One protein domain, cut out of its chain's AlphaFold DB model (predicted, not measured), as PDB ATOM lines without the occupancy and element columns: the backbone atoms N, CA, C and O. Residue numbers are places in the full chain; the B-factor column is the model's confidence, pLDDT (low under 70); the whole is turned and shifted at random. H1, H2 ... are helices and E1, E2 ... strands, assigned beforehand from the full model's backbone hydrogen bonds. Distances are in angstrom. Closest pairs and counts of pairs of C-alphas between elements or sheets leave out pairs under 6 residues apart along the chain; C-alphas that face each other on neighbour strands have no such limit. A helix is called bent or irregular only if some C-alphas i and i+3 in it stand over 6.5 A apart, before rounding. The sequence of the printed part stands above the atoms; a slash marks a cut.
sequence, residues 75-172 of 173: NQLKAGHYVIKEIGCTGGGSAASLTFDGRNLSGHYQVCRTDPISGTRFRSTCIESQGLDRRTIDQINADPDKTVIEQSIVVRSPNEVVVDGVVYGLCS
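AT A GLANCE: This is residues 75 to 172 of the 173 residues of an uncharacterized protein of Beijerinckiaceae bacterium (UniProt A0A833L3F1). Picture a single antiparallel sheet of eight strands, curled like part of a barrel and folded back on itself: E3, E2, E1, E8 and E7 make one wall, E5 and E4 the facing wall, and the long bent strand E6 is the hinge between them. The curl is not closed by strand pairing, but edge strand E3 comes near edge strand E4, and two short helices, H1 on E1 and H2 on E4 and E5, sit near opposite ends of the longest span. The printed part has 98 residues, with named elements in the order E1, H1, E2, E3, E4, E5, H2, E6, E7, E8, and the class is mostly strand. The sheet's order is E3, E2, E1, E8, E7, E6, E5, E4. The whole is compact, with a radius of gyration of the C-alphas of 13.0 A and spans of 36 by 32 by 19 A.

IN THESE COORDINATES: Start at Asn 75 and go on to C-alpha 80 at (-41.087, 26.586, -5.720), where strand E1 begins; it runs over residues 80 to 84, 13.5 A long. Helix H1 follows at residues 88 to 91. Next come strand E2, residues 97 to 100, and strand E3, residues 105 to 107. Strand E4 takes residues 110 to 118 over 23.4 A, and strand E5 takes residues 121 to 128 over 22.1 A. Helix H2 is residues 137 to 142, 8.7 A long. Find C-alpha 147 at (-58.124, 16.605, -16.802); from there strand E6, the longest, runs 28.0 A to residue 157. Strand E7 is residues 160 to 163, and strand E8, residues 166 to 170, ends with C-alpha 170 at (-43.642, 32.526, -3.943).

HOW THE PARTS SIT: Look first at E1, an inner strand of this strongly twisted sheet. Its antiparallel neighbour E2 has N 82 and O 98 at 2.8 A. E2 and E3 are a hairpin, with N 106 and O 99 at 2.9 A. E1's other neighbour, E8, is also antiparallel, at 141 degrees, with N 169 and O 83 at 2.8 A. E6, E7 and E8 form a meander, each strand the antiparallel neighbour of the one before: see N 162 and O 154 at 2.8 A, and N 168 and O 161 at 2.8 A. E6 bends by 59 degrees at residue 150 and its pairing is staggered: residues 147 to 152 pair with E5, and residues 153 to 157 with E7. Between E6 and E5, N 124 and O 149 are 2.8 A apart. E4 and E5 are a hairpin at 163 degrees, with N 113 and O 125 at 2.8 A. This is a folded sheet, one sheet bent back into two leaves that face each other, with 34 pairs of C-alphas within 11 A. The closest C-alphas of E3 and E4 are those of Ser 106 and Cys 112, 5.0 A apart. E1 and E4 are apart, for instance. H1 is on the sheet at a height of 8.7 A, only just over E1, on which 3 of its C-alphas fall; the closest C-alphas are those of Val 83 and Cys 89, 6.4 A. H2 is on the sheet at a height of 8.6 A, only just over E5 and E4, with 3 C-alphas on each, and runs across the strands at 90 degrees to E4 on the local plane; the closest C-alphas of H2 and E5 are those of Ile 140 and Ile 127, 6.2 A. In H2 every O i to N i+4 pair is within hydrogen-bond range, while H1 is too short for such a pair.

THE WHOLE: The two C-alphas farthest apart are those of Glu 86 and Ala 142, 36.6 A. The printed part has no cut and no long link; the link from E5 to H2, 8 residues, is short, and the others are tight. The mean pLDDT of the printed part is 88.7; look for values under 70 at residues 91 to 94 and 131 to 134.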
ATOM      1  N   ASN A  75     -40.200  30.449 -17.825       88.31
ATOM      2  CA  ASN A  75     -38.810  30.333 -17.360       88.31
ATOM      3  C   ASN A  75     -38.359  31.520 -16.498       88.31
ATOM      4  O   ASN A  75     -37.350  31.437 -15.800       88.31
ATOM      5  N   GLN A  76     -39.083  32.640 -16.551       92.25
ATOM      6  CA  GLN A  76     -38.821  33.791 -15.690       92.25
ATOM      7  C   GLN A  76     -39.235  33.536 -14.237       92.25
ATOM      8  O   GLN A  76     -38.748  34.227 -13.347       92.25
ATOM      9  N   LEU A  77     -40.128  32.573 -13.999       94.81
ATOM     10  CA  LEU A  77     -40.626  32.211 -12.682       94.81
ATOM     11  C   LEU A  77     -39.605  31.323 -11.953       94.81
ATOM     12  O   LEU A  77     -39.001  30.421 -12.531       94.81
ATOM     13  N   LYS A  78     -39.407  31.546 -10.655       95.81
ATOM     14  CA  LYS A  78     -38.546  30.705  -9.823       95.81
ATOM     15  C   LYS A  78     -39.292  29.432  -9.428       95.81
ATOM     16  O   LYS A  78     -40.438  29.500  -8.989       95.81
ATOM     17  N   ALA A  79     -38.642  28.275  -9.529       95.00
ATOM     18  CA  ALA A  79     -39.210  27.022  -9.034       95.00
ATOM     19  C   ALA A  79     -39.520  27.110  -7.528       95.00
ATOM     20  O   ALA A  79     -38.732  27.660  -6.751       95.00
ATOM     21  N   GLY A  80     -40.664  26.570  -7.114       93.25
ATOM     22  CA  GLY A  80     -41.087  26.586  -5.720       93.25
ATOM     23  C   GLY A  80     -42.593  26.480  -5.519       93.25
ATOM     24  O   GLY A  80     -43.351  26.160  -6.435       93.25
ATOM     25  N   HIS A  81     -43.009  26.741  -4.281       92.62
ATOM     26  CA  HIS A  81     -44.400  26.688  -3.852       92.62
ATOM     27  C   HIS A  81     -44.987  28.099  -3.791       92.62
ATOM     28  O   HIS A  81     -44.452  28.988  -3.128       92.62
ATOM     29  N   TYR A  82     -46.101  28.282  -4.476       94.19
ATOM     30  CA  TYR A  82     -46.799  29.539  -4.655       94.19
ATOM     31  C   TYR A  82     -48.156  29.470  -3.965       94.19
ATOM     32  O   TYR A  82     -48.878  28.486  -4.094       94.19
ATOM     33  N   VAL A  83     -48.533  30.524  -3.252       94.31
ATOM     34  CA  VAL A  83     -49.841  30.634  -2.585       94.31
ATOM     35  C   VAL A  83     -50.537  31.906  -3.021       94.31
ATOM     36  O   VAL A  83     -49.875  32.855  -3.445       94.31
ATOM     37  N   ILE A  84     -51.862  31.952  -2.892       93.44
ATOM     38  CA  ILE A  84     -52.618  33.186  -3.123       93.44
ATOM     39  C   ILE A  84     -52.036  34.291  -2.234       93.44
ATOM     40  O   ILE A  84     -51.991  34.166  -1.008       93.44
ATOM     41  N   LYS A  85     -51.579  35.377  -2.863       91.12
ATOM     42  CA  LYS A  85     -50.800  36.437  -2.211       91.12
ATOM     43  C   LYS A  85     -51.552  37.096  -1.051       91.12
ATOM     44  O   LYS A  85     -50.931  37.455  -0.057       91.12
ATOM     45  N   GLU A  86     -52.873  37.215  -1.169       89.81
ATOM     46  CA  GLU A  86     -53.758  37.775  -0.137       89.81
ATOM     47  C   GLU A  86     -53.869  36.885   1.107       89.81
ATOM     48  O   GLU A  86     -54.033  37.394   2.213       89.81
ATOM     49  N   ILE A  87     -53.754  35.565   0.938       87.44
ATOM     50  CA  ILE A  87     -53.792  34.598   2.040       87.44
ATOM     51  C   ILE A  87     -52.412  34.498   2.707       87.44
ATOM     52  O   ILE A  87     -52.302  34.351   3.926       87.44
ATOM     53  N   GLY A  88     -51.349  34.598   1.906       85.62
ATOM     54  CA  GLY A  88     -49.971  34.519   2.371       85.62
ATOM     55  C   GLY A  88     -49.533  33.104   2.768       85.62
ATOM     56  O   GLY A  88     -50.308  32.148   2.798       85.62
ATOM     57  N   CYS A  89     -48.242  32.966   3.074       87.06
ATOM     58  CA  CYS A  89     -47.594  31.665   3.287       87.06
ATOM     59  C   CYS A  89     -47.989  30.953   4.585       87.06
ATOM     60  O   CYS A  89     -47.769  29.755   4.713       87.06
ATOM     61  N   THR A  90     -48.566  31.676   5.545       80.88
ATOM     62  CA  THR A  90     -48.973  31.142   6.852       80.88
ATOM     63  C   THR A  90     -50.456  30.779   6.920       80.88
ATOM     64  O   THR A  90     -50.847  30.025   7.807       80.88
ATOM     65  N   GLY A  91     -51.283  31.307   6.009       65.31
ATOM     66  CA  GLY A  91     -52.738  31.112   6.002       65.31
ATOM     67  C   GLY A  91     -53.250  30.158   4.919       65.31
ATOM     68  O   GLY A  91     -54.417  29.769   4.944       65.31
ATOM     69  N   GLY A  92     -52.406  29.797   3.949       62.16
ATOM     70  CA  GLY A  92     -52.793  28.968   2.811       62.16
ATOM     71  C   GLY A  92     -52.828  27.489   3.165       62.16
ATOM     72  O   GLY A  92     -51.788  26.839   3.220       62.16
ATOM     73  N   GLY A  93     -54.027  26.930   3.349       63.62
ATOM     74  CA  GLY A  93     -54.210  25.485   3.221       63.62
ATOM     75  C   GLY A  93     -53.829  25.031   1.809       63.62
ATOM     76  O   GLY A  93     -53.956  25.793   0.849       63.62
ATOM     77  N   SER A  94     -53.376  23.787   1.666       64.50
ATOM     78  CA  SER A  94     -52.784  23.306   0.414       64.50
ATOM     79  C   SER A  94     -53.713  23.415  -0.807       64.50
ATOM     80  O   SER A  94     -53.229  23.577  -1.913       64.50
ATOM     81  N   ALA A  95     -55.040  23.451  -0.627       73.19
ATOM     82  CA  ALA A  95     -56.010  23.626  -1.717       73.19
ATOM     83  C   ALA A  95     -55.886  24.952  -2.501       73.19
ATOM     84  O   ALA A  95     -56.385  25.039  -3.617       73.19
ATOM     85  N   ALA A  96     -55.235  25.972  -1.933       80.50
ATOM     86  CA  ALA A  96     -55.053  27.285  -2.552       80.50
ATOM     87  C   ALA A  96     -53.604  27.532  -3.009       80.50
ATOM     88  O   ALA A  96     -53.160  28.683  -3.074       80.50
ATOM     89  N   SER A  97     -52.846  26.468  -3.289       89.50
ATOM     90  CA  SER A  97     -51.459  26.575  -3.729       89.50
ATOM     91  C   SER A  97     -51.202  26.008  -5.120       89.50
ATOM     92  O   SER A  97     -51.945  25.183  -5.652       89.50
ATOM     93  N   LEU A  98     -50.115  26.500  -5.705       92.56
ATOM     94  CA  LEU A  98     -49.527  26.029  -6.945       92.56
ATOM     95  C   LEU A  98     -48.080  25.632  -6.665       92.56
ATOM     96  O   LEU A  98     -47.368  26.308  -5.926       92.56
ATOM     97  N   THR A  99     -47.611  24.566  -7.293       92.44
ATOM     98  CA  THR A  99     -46.190  24.221  -7.328       92.44
ATOM     99  C   THR A  99     -45.665  24.438  -8.734       92.44
ATOM    100  O   THR A  99     -46.250  23.944  -9.696       92.44
ATOM    101  N   PHE A 100     -44.558  25.169  -8.849       94.38
ATOM    102  CA  PHE A 100     -43.813  25.316 -10.091       94.38
ATOM    103  C   PHE A 100     -42.505  24.536  -9.997       94.38
ATOM    104  O   PHE A 100     -41.661  24.834  -9.151       94.38
ATOM    105  N   ASP A 101     -42.320  23.551 -10.871       91.31
ATOM    106  CA  ASP A 101     -41.122  22.697 -10.908       91.31
ATOM    107  C   ASP A 101     -39.995  23.260 -11.800       91.31
ATOM    108  O   ASP A 101     -38.959  22.620 -11.974       91.31
ATOM    109  N   GLY A 102     -40.186  24.460 -12.363       92.75
ATOM    110  CA  GLY A 102     -39.302  25.061 -13.366       92.75
ATOM    111  C   GLY A 102     -39.836  24.963 -14.796       92.75
ATOM    112  O   GLY A 102     -39.301  25.620 -15.684       92.75
ATOM    113  N   ARG A 103     -40.899  24.184 -15.031       92.19
ATOM    114  CA  ARG A 103     -41.530  24.036 -16.350       92.19
ATOM    115  C   ARG A 103     -43.054  23.996 -16.291       92.19
ATOM    116  O   ARG A 103     -43.713  24.571 -17.152       92.19
ATOM    117  N   ASN A 104     -43.616  23.328 -15.295       93.19
ATOM    118  CA  ASN A 104     -45.033  23.054 -15.159       93.19
ATOM    119  C   ASN A 104     -45.592  23.667 -13.880       93.19
ATOM    120  O   ASN A 104     -44.986  23.567 -12.811       93.19
ATOM    121  N   LEU A 105     -46.785  24.247 -13.989       93.62
ATOM    122  CA  LEU A 105     -47.589  24.653 -12.843       93.62
ATOM    123  C   LEU A 105     -48.562  23.529 -12.501       93.62
ATOM    124  O   LEU A 105     -49.363  23.123 -13.341       93.62
ATOM    125  N   SER A 106     -48.478  23.032 -11.271       92.31
ATOM    126  CA  SER A 106     -49.349  21.981 -10.750       92.31
ATOM    127  C   SER A 106     -50.147  22.497  -9.560       92.31
ATOM    128  O   SER A 106     -49.585  23.133  -8.667       92.31
ATOM    129  N   GLY A 107     -51.454  22.242  -9.560       90.38
ATOM    130  CA  GLY A 107     -52.322  22.550  -8.429       90.38
ATOM    131  C   GLY A 107     -52.169  21.560  -7.278       90.38
ATOM    132  O   GLY A 107     -51.381  20.612  -7.329       90.38
ATOM    133  N   HIS A 108     -52.957  21.775  -6.231       85.56
ATOM    134  CA  HIS A 108     -52.995  20.879  -5.082       85.56
ATOM    135  C   HIS A 108     -53.414  19.458  -5.469       85.56
ATOM    136  O   HIS A 108     -54.416  19.282  -6.158       85.56
ATOM    137  N   TYR A 109     -52.672  18.451  -4.997       84.25
ATOM    138  CA  TYR A 109     -52.881  17.028  -5.318       84.25
ATOM    139  C   TYR A 109     -52.914  16.700  -6.814       84.25
ATOM    140  O   TYR A 109     -53.579  15.753  -7.238       84.25
ATOM    141  N   GLN A 110     -52.212  17.479  -7.628       88.81
ATOM    142  CA  GLN A 110     -52.137  17.245  -9.059       88.81
ATOM    143  C   GLN A 110     -50.690  17.266  -9.524       88.81
ATOM    144  O   GLN A 110     -49.840  17.951  -8.958       88.81
ATOM    145  N   VAL A 111     -50.427  16.525 -10.594       89.56
ATOM    146  CA  VAL A 111     -49.221  16.691 -11.406       89.56
ATOM    147  C   VAL A 111     -49.679  17.062 -12.803       89.56
ATOM    148  O   VAL A 111     -50.499  16.360 -13.398       89.56
ATOM    149  N   CYS A 112     -49.162  18.174 -13.315       91.88
ATOM    150  CA  CYS A 112     -49.587  18.732 -14.588       91.88
ATOM    151  C   CYS A 112     -48.426  18.844 -15.576       91.88
ATOM    152  O   CYS A 112     -47.302  19.168 -15.202       91.88
ATOM    153  N   ARG A 113     -48.724  18.676 -16.865       94.12
ATOM    154  CA  ARG A 113     -47.947  19.265 -17.961       94.12
ATOM    155  C   ARG A 113     -48.560  20.611 -18.318       94.12
ATOM    156  O   ARG A 113     -49.775  20.672 -18.473       94.12
ATOM    157  N   THR A 114     -47.754  21.656 -18.470       94.69
ATOM    158  CA  THR A 114     -48.222  22.984 -18.908       94.69
ATOM    159  C   THR A 114     -47.625  23.332 -20.269       94.69
ATOM    160  O   THR A 114     -46.410  23.457 -20.393       94.69
ATOM    161  N   ASP A 115     -48.474  23.493 -21.282       94.12
ATOM    162  CA  ASP A 115     -48.071  23.797 -22.655       94.12
ATOM    163  C   ASP A 115     -48.568  25.193 -23.070       94.12
ATOM    164  O   ASP A 115     -49.741  25.517 -22.848       94.12
ATOM    165  N   PRO A 116     -47.727  26.040 -23.688       93.62
ATOM    166  CA  PRO A 116     -48.174  27.324 -24.212       93.62
ATOM    167  C   PRO A 116     -49.104  27.120 -25.415       93.62
ATOM    168  O   PRO A 116     -48.828  26.311 -26.299       93.62
ATOM    169  N   ILE A 117     -50.193  27.891 -25.467       92.31
ATOM    170  CA  ILE A 117     -51.086  27.960 -26.632       92.31
ATOM    171  C   ILE A 117     -50.763  29.223 -27.432       92.31
ATOM    172  O   ILE A 117     -50.409  29.155 -28.605       92.31
ATOM    173  N   SER A 118     -50.897  30.389 -26.793       88.94
ATOM    174  CA  SER A 118     -50.675  31.695 -27.423       88.94
ATOM    175  C   SER A 118     -50.631  32.810 -26.381       88.94
ATOM    176  O   SER A 118     -51.538  32.891 -25.550       88.94
ATOM    177  N   GLY A 119     -49.660  33.723 -26.466       89.44
ATOM    178  CA  GLY A 119     -49.566  34.871 -25.559       89.44
ATOM    179  C   GLY A 119     -49.533  34.430 -24.096       89.44
ATOM    180  O   GLY A 119     -48.590  33.762 -23.683       89.44
ATOM    181  N   THR A 120     -50.579  34.776 -23.343       92.94
ATOM    182  CA  THR A 120     -50.750  34.425 -21.924       92.94
ATOM    183  C   THR A 120     -51.557  33.141 -21.712       92.94
ATOM    184  O   THR A 120     -51.793  32.755 -20.574       92.94
ATOM    185  N   ARG A 121     -52.045  32.483 -22.773       94.81
ATOM    186  CA  ARG A 121     -52.896  31.287 -22.676       94.81
ATOM    187  C   ARG A 121     -52.069  30.013 -22.695       94.81
ATOM    188  O   ARG A 121     -51.267  29.801 -23.607       94.81
ATOM    189  N   PHE A 122     -52.358  29.138 -21.743       95.44
ATOM    190  CA  PHE A 122     -51.712  27.847 -21.562       95.44
ATOM    191  C   PHE A 122     -52.754  26.741 -21.446       95.44
ATOM    192  O   PHE A 122     -53.870  26.963 -20.977       95.44
ATOM    193  N   ARG A 123     -52.365  25.538 -21.855       95.94
ATOM    194  CA  ARG A 123     -53.105  24.304 -21.626       95.94
ATOM    195  C   ARG A 123     -52.382  23.498 -20.565       95.94
ATOM    196  O   ARG A 123     -51.234  23.115 -20.763       95.94
ATOM    197  N   SER A 124     -53.069  23.190 -19.478       95.19
ATOM    198  CA  SER A 124     -52.577  22.281 -18.454       95.19
ATOM    199  C   SER A 124     -53.295  20.947 -18.552       95.19
ATOM    200  O   SER A 124     -54.518  20.880 -18.520       95.19
ATOM    201  N   THR A 125     -52.521  19.880 -18.717       95.56
ATOM    202  CA  THR A 125     -53.007  18.498 -18.675       95.56
ATOM    203  C   THR A 125     -52.567  17.899 -17.353       95.56
ATOM    204  O   THR A 125     -51.369  17.743 -17.134       95.56
ATOM    205  N   CYS A 126     -53.515  17.607 -16.478       92.56
ATOM    206  CA  CYS A 126     -53.278  17.231 -15.094       92.56
ATOM    207  C   CYS A 126     -53.857  15.853 -14.796       92.56
ATOM    208  O   CYS A 126     -54.885  15.474 -15.348       92.56
ATOM    209  N   ILE A 127     -53.229  15.139 -13.877       91.94
ATOM    210  CA  ILE A 127     -53.785  13.941 -13.246       91.94
ATOM    211  C   ILE A 127     -53.817  14.163 -11.740       91.94
ATOM    212  O   ILE A 127     -52.945  14.851 -11.196       91.94
ATOM    213  N   GLU A 128     -54.804  13.580 -11.065       87.25
ATOM    214  CA  GLU A 128     -54.793  13.538  -9.608       87.25
ATOM    215  C   GLU A 128     -53.624  12.669  -9.134       87.25
ATOM    216  O   GLU A 128     -53.425  11.539  -9.583       87.25
ATOM    217  N   SER A 129     -52.825  13.221  -8.229       80.94
ATOM    218  CA  SER A 129     -51.691  12.549  -7.614       80.94
ATOM    219  C   SER A 129     -51.615  12.959  -6.149       80.94
ATOM    220  O   SER A 129     -51.450  14.133  -5.811       80.94
ATOM    221  N   GLN A 130     -51.754  11.977  -5.263       73.56
ATOM    222  CA  GLN A 130     -51.575  12.141  -3.825       73.56
ATOM    223  C   GLN A 130     -50.400  11.268  -3.369       73.56
ATOM    224  O   GLN A 130     -50.273  10.117  -3.784       73.56
ATOM    225  N   GLY A 131     -49.543  11.799  -2.494       65.81
ATOM    226  CA  GLY A 131     -48.359  11.094  -1.991       65.81
ATOM    227  C   GLY A 131     -47.093  11.346  -2.821       65.81
ATOM    228  O   GLY A 131     -46.942  12.393  -3.436       65.81
ATOM    229  N   LEU A 132     -46.144  10.405  -2.797       58.47
ATOM    230  CA  LEU A 132     -44.829  10.539  -3.451       58.47
ATOM    231  C   LEU A 132     -44.843  10.183  -4.952       58.47
ATOM    232  O   LEU A 132     -43.779   9.945  -5.528       58.47
ATOM    233  N   ASP A 133     -46.016  10.096  -5.578       64.75
ATOM    234  CA  ASP A 133     -46.152   9.582  -6.939       64.75
ATOM    235  C   ASP A 133     -45.591  10.578  -7.971       64.75
ATOM    236  O   ASP A 133     -46.172  11.626  -8.271       64.75
ATOM    237  N   ARG A 134     -44.401  10.255  -8.495       64.44
ATOM    238  CA  ARG A 134     -43.682  11.034  -9.511       64.44
ATOM    239  C   ARG A 134     -44.045  10.528 -10.899       64.44
ATOM    240  O   ARG A 134     -43.229   9.904 -11.578       64.44
ATOM    241  N   ARG A 135     -45.281  10.796 -11.308       75.25
ATOM    242  CA  ARG A 135     -45.764  10.450 -12.646       75.25
ATOM    243  C   ARG A 135     -44.964  11.205 -13.709       75.25
ATOM    244  O   ARG A 135     -44.724  12.405 -13.588       75.25
ATOM    245  N   THR A 136     -44.549  10.505 -14.758       81.38
ATOM    246  CA  THR A 136     -43.869  11.110 -15.907       81.38
ATOM    247  C   THR A 136     -44.869  11.788 -16.844       81.38
ATOM    248  O   THR A 136     -46.063  11.494 -16.830       81.38
ATOM    249  N   ILE A 137     -44.382  12.666 -17.723       77.31
ATOM    250  CA  ILE A 137     -45.222  13.325 -18.736       77.31
ATOM    251  C   ILE A 137     -45.951  12.313 -19.633       77.31
ATOM    252  O   ILE A 137     -47.120  12.509 -19.961       77.31
ATOM    253  N   ASP A 138     -45.293  11.218 -20.011       82.69
ATOM    254  CA  ASP A 138     -45.914  10.180 -20.841       82.69
ATOM    255  C   ASP A 138     -47.042   9.467 -20.096       82.69
ATOM    256  O   ASP A 138     -48.098   9.211 -20.675       82.69
ATOM    257  N   GLN A 139     -46.862   9.230 -18.793       84.44
ATOM    258  CA  GLN A 139     -47.909   8.675 -17.939       84.44
ATOM    259  C   GLN A 139     -49.099   9.632 -17.822       84.44
ATOM    260  O   GLN A 139     -50.232   9.178 -17.927       84.44
ATOM    261  N   ILE A 140     -48.866  10.944 -17.701       85.62
ATOM    262  CA  ILE A 140     -49.933  11.961 -17.696       85.62
ATOM    263  C   ILE A 140     -50.739  11.920 -19.002       85.62
ATOM    264  O   ILE A 140     -51.963  11.985 -18.980       85.62
ATOM    265  N   ASN A 141     -50.074  11.799 -20.153       85.06
ATOM    266  CA  ASN A 141     -50.757  11.781 -21.449       85.06
ATOM    267  C   ASN A 141     -51.551  10.501 -21.693       85.06
ATOM    268  O   ASN A 141     -52.623  10.551 -22.302       85.06
ATOM    269  N   ALA A 142     -51.012   9.365 -21.258       88.00
ATOM    270  CA  ALA A 142     -51.645   8.067 -21.424       88.00
ATOM    271  C   ALA A 142     -52.822   7.856 -20.459       88.00
ATOM    272  O   ALA A 142     -53.698   7.049 -20.758       88.00
ATOM    273  N   ASP A 143     -52.868   8.591 -19.344       86.12
ATOM    274  CA  ASP A 143     -53.912   8.440 -18.334       86.12
ATOM    275  C   ASP A 143     -55.301   8.814 -18.903       86.12
ATOM    276  O   ASP A 143     -55.463   9.905 -19.473       86.12
ATOM    277  N   PRO A 144     -56.304   7.919 -18.833       89.62
ATOM    278  CA  PRO A 144     -57.657   8.210 -19.301       89.62
ATOM    279  C   PRO A 144     -58.396   9.216 -18.409       89.62
ATOM    280  O   PRO A 144     -59.259   9.929 -18.915       89.62
ATOM    281  N   ASP A 145     -58.015   9.326 -17.137       88.88
ATOM    282  CA  ASP A 145     -58.630  10.197 -16.134       88.88
ATOM    283  C   ASP A 145     -57.947  11.574 -16.066       88.88
ATOM    284  O   ASP A 145     -58.222  12.393 -15.183       88.88
ATOM    285  N   LYS A 146     -57.057  11.874 -17.022       93.00
ATOM    286  CA  LYS A 146     -56.453  13.202 -17.142       93.00
ATOM    287  C   LYS A 146     -57.521  14.278 -17.337       93.00
ATOM    288  O   LYS A 146     -58.431  14.164 -18.157       93.00
ATOM    289  N   THR A 147     -57.337  15.386 -16.639       93.44
ATOM    290  CA  THR A 147     -58.124  16.605 -16.802       93.44
ATOM    291  C   THR A 147     -57.330  17.604 -17.633       93.44
ATOM    292  O   THR A 147     -56.144  17.822 -17.393       93.44
ATOM    293  N   VAL A 148     -57.973  18.228 -18.620       94.75
ATOM    294  CA  VAL A 148     -57.362  19.274 -19.451       94.75
ATOM    295  C   VAL A 148     -58.044  20.600 -19.153       94.75
ATOM    296  O   VAL A 148     -59.261  20.712 -19.268       94.75
ATOM    297  N   ILE A 149     -57.252  21.602 -18.788       94.38
ATOM    298  CA  ILE A 149     -57.712  22.939 -18.413       94.38
ATOM    299  C   ILE A 149     -56.957  23.950 -19.270       94.38
ATOM    300  O   ILE A 149     -55.742  23.855 -19.421       94.38
ATOM    301  N   GLU A 150     -57.659  24.922 -19.841       95.94
ATOM    302  CA  GLU A 150     -57.018  26.095 -20.433       95.94
ATOM    303  C   GLU A 150     -57.117  27.266 -19.466       95.94
ATOM    304  O   GLU A 150     -58.198  27.550 -18.960       95.94
ATOM    305  N   GLN A 151     -55.997  27.942 -19.239       95.12
ATOM    306  CA  GLN A 151     -55.878  29.017 -18.258       95.12
ATOM    307  C   GLN A 151     -55.004  30.151 -18.791       95.12
ATOM    308  O   GLN A 151     -54.143  29.953 -19.657       95.12
ATOM    309  N   SER A 152     -55.228  31.359 -18.285       95.62
ATOM    310  CA  SER A 152     -54.378  32.517 -18.534       95.62
ATOM    311  C   SER A 152     -53.320  32.621 -17.444       95.62
ATOM    312  O   SER A 152     -53.651  32.818 -16.278       95.62
ATOM    313  N   ILE A 153     -52.049  32.568 -17.829       95.88
ATOM    314  CA  ILE A 153     -50.906  32.648 -16.925       95.88
ATOM    315  C   ILE A 153     -50.071  33.868 -17.290       95.88
ATOM    316  O   ILE A 153     -49.570  33.988 -18.408       95.88
ATOM    317  N   VAL A 154     -49.914  34.771 -16.324       95.75
ATOM    318  CA  VAL A 154     -49.138  35.999 -16.465       95.75
ATOM    319  C   VAL A 154     -48.050  36.046 -15.400       95.75
ATOM    320  O   VAL A 154     -48.316  36.341 -14.237       95.75
ATOM    321  N   VAL A 155     -46.805  35.783 -15.792       95.44
ATOM    322  CA  VAL A 155     -45.637  35.993 -14.926       95.44
ATOM    323  C   VAL A 155     -45.414  37.496 -14.761       95.44
ATOM    324  O   VAL A 155     -45.209  38.202 -15.748       95.44
ATOM    325  N   ARG A 156     -45.484  37.991 -13.520       94.44
ATOM    326  CA  ARG A 156     -45.262  39.409 -13.180       94.44
ATOM    327  C   ARG A 156     -43.843  39.672 -12.697       94.44
ATOM    328  O   ARG A 156     -43.296  40.742 -12.937       94.44
ATOM    329  N   SER A 157     -43.271  38.713 -11.981       95.12
ATOM    330  CA  SER A 157     -41.888  38.742 -11.515       95.12
ATOM    331  C   SER A 157     -41.398  37.310 -11.283       95.12
ATOM    332  O   SER A 157     -42.224  36.395 -11.252       95.12
ATOM    333  N   PRO A 158     -40.099  37.095 -11.015       95.81
ATOM    334  CA  PRO A 158     -39.602  35.763 -10.685       95.81
ATOM    335  C   PRO A 158     -40.270  35.094  -9.481       95.81
ATOM    336  O   PRO A 158     -40.181  33.882  -9.342       95.81
ATOM    337  N   ASN A 159     -40.955  35.857  -8.628       96.38
ATOM    338  CA  ASN A 159     -41.611  35.360  -7.421       96.38
ATOM    339  C   ASN A 159     -43.134  35.589  -7.440       96.38
ATOM    340  O   ASN A 159     -43.782  35.410  -6.411       96.38
ATOM    341  N   GLU A 160     -43.713  36.033  -8.562       95.94
ATOM    342  CA  GLU A 160     -45.143  36.348  -8.651       95.94
ATOM    343  C   GLU A 160     -45.715  35.976 -10.018       95.94
ATOM    344  O   GLU A 160     -45.231  36.422 -11.062       95.94
ATOM    345  N   VAL A 161     -46.808  35.219  -9.991       96.62
ATOM    346  CA  VAL A 161     -47.554  34.795 -11.174       96.62
ATOM    347  C   VAL A 161     -49.040  35.037 -10.960       96.62
ATOM    348  O   VAL A 161     -49.553  34.892  -9.853       96.62
ATOM    349  N   VAL A 162     -49.741  35.426 -12.016       96.69
ATOM    350  CA  VAL A 162     -51.199  35.523 -12.029       96.69
ATOM    351  C   VAL A 162     -51.753  34.376 -12.844       96.69
ATOM    352  O   VAL A 162     -51.357  34.211 -13.994       96.69
ATOM    353  N   VAL A 163     -52.672  33.614 -12.266       95.81
ATOM    354  CA  VAL A 163     -53.359  32.506 -12.934       95.81
ATOM    355  C   VAL A 163     -54.852  32.783 -12.885       95.81
ATOM    356  O   VAL A 163     -55.400  32.979 -11.805       95.81
ATOM    357  N   ASP A 164     -55.484  32.900 -14.054       95.12
ATOM    358  CA  ASP A 164     -56.910  33.229 -14.212       95.12
ATOM    359  C   ASP A 164     -57.368  34.431 -13.363       95.12
ATOM    360  O   ASP A 164     -58.455  34.469 -12.791       95.12
ATOM    361  N   GLY A 165     -56.504  35.449 -13.278       94.44
ATOM    362  CA  GLY A 165     -56.750  36.684 -12.528       94.44
ATOM    363  C   GLY A 165     -56.378  36.627 -11.043       94.44
ATOM    364  O   GLY A 165     -56.297  37.679 -10.410       94.44
ATOM    365  N   VAL A 166     -56.073  35.450 -10.494       95.31
ATOM    366  CA  VAL A 166     -55.648  35.277  -9.099       95.31
ATOM    367  C   VAL A 166     -54.138  35.453  -8.982       95.31
ATOM    368  O   VAL A 166     -53.373  34.844  -9.728       95.31
ATOM    369  N   VAL A 167     -53.693  36.288  -8.042       95.81
ATOM    370  CA  VAL A 167     -52.268  36.570  -7.824       95.81
ATOM    371  C   VAL A 167     -51.674  35.566  -6.843       95.81
ATOM    372  O   VAL A 167     -52.093  35.492  -5.687       95.81
ATOM    373  N   TYR A 168     -50.636  34.865  -7.282       95.69
ATOM    374  CA  TYR A 168     -49.867  33.932  -6.475       95.69
ATOM    375  C   TYR A 168     -48.456  34.460  -6.214       95.69
ATOM    376  O   TYR A 168     -47.759  34.885  -7.136       95.69
ATOM    377  N   GLY A 169     -48.028  34.412  -4.955       95.12
ATOM    378  CA  GLY A 169     -46.681  34.774  -4.519       95.12
ATOM    379  C   GLY A 169     -45.876  33.552  -4.086       95.12
ATOM    380  O   GLY A 169     -46.424  32.631  -3.479       95.12
ATOM    381  N   LEU A 170     -44.577  33.554  -4.388       94.94
ATOM    382  CA  LEU A 170     -43.642  32.526  -3.943       94.94
ATOM    383  C   LEU A 170     -43.489  32.572  -2.420       94.94
ATOM    384  O   LEU A 170     -43.174  33.619  -1.852       94.94
ATOM    385  N   CYS A 171     -43.614  31.416  -1.780       90.81
ATOM    386  CA  CYS A 171     -43.201  31.242  -0.398       90.81
ATOM    387  C   CYS A 171     -41.724  30.864  -0.335       90.81
ATOM    388  O   CYS A 171     -41.282  29.904  -0.970       90.81
ATOM    389  N   SER A 172     -40.954  31.621   0.444       78.44
ATOM    390  CA  SER A 172     -39.645  31.176   0.915       78.44
ATOM    391  C   SER A 172     -39.852  29.946   1.795       78.44
ATOM    392  O   SER A 172     -40.589  30.036   2.778       78.44
TER     393      SER A 172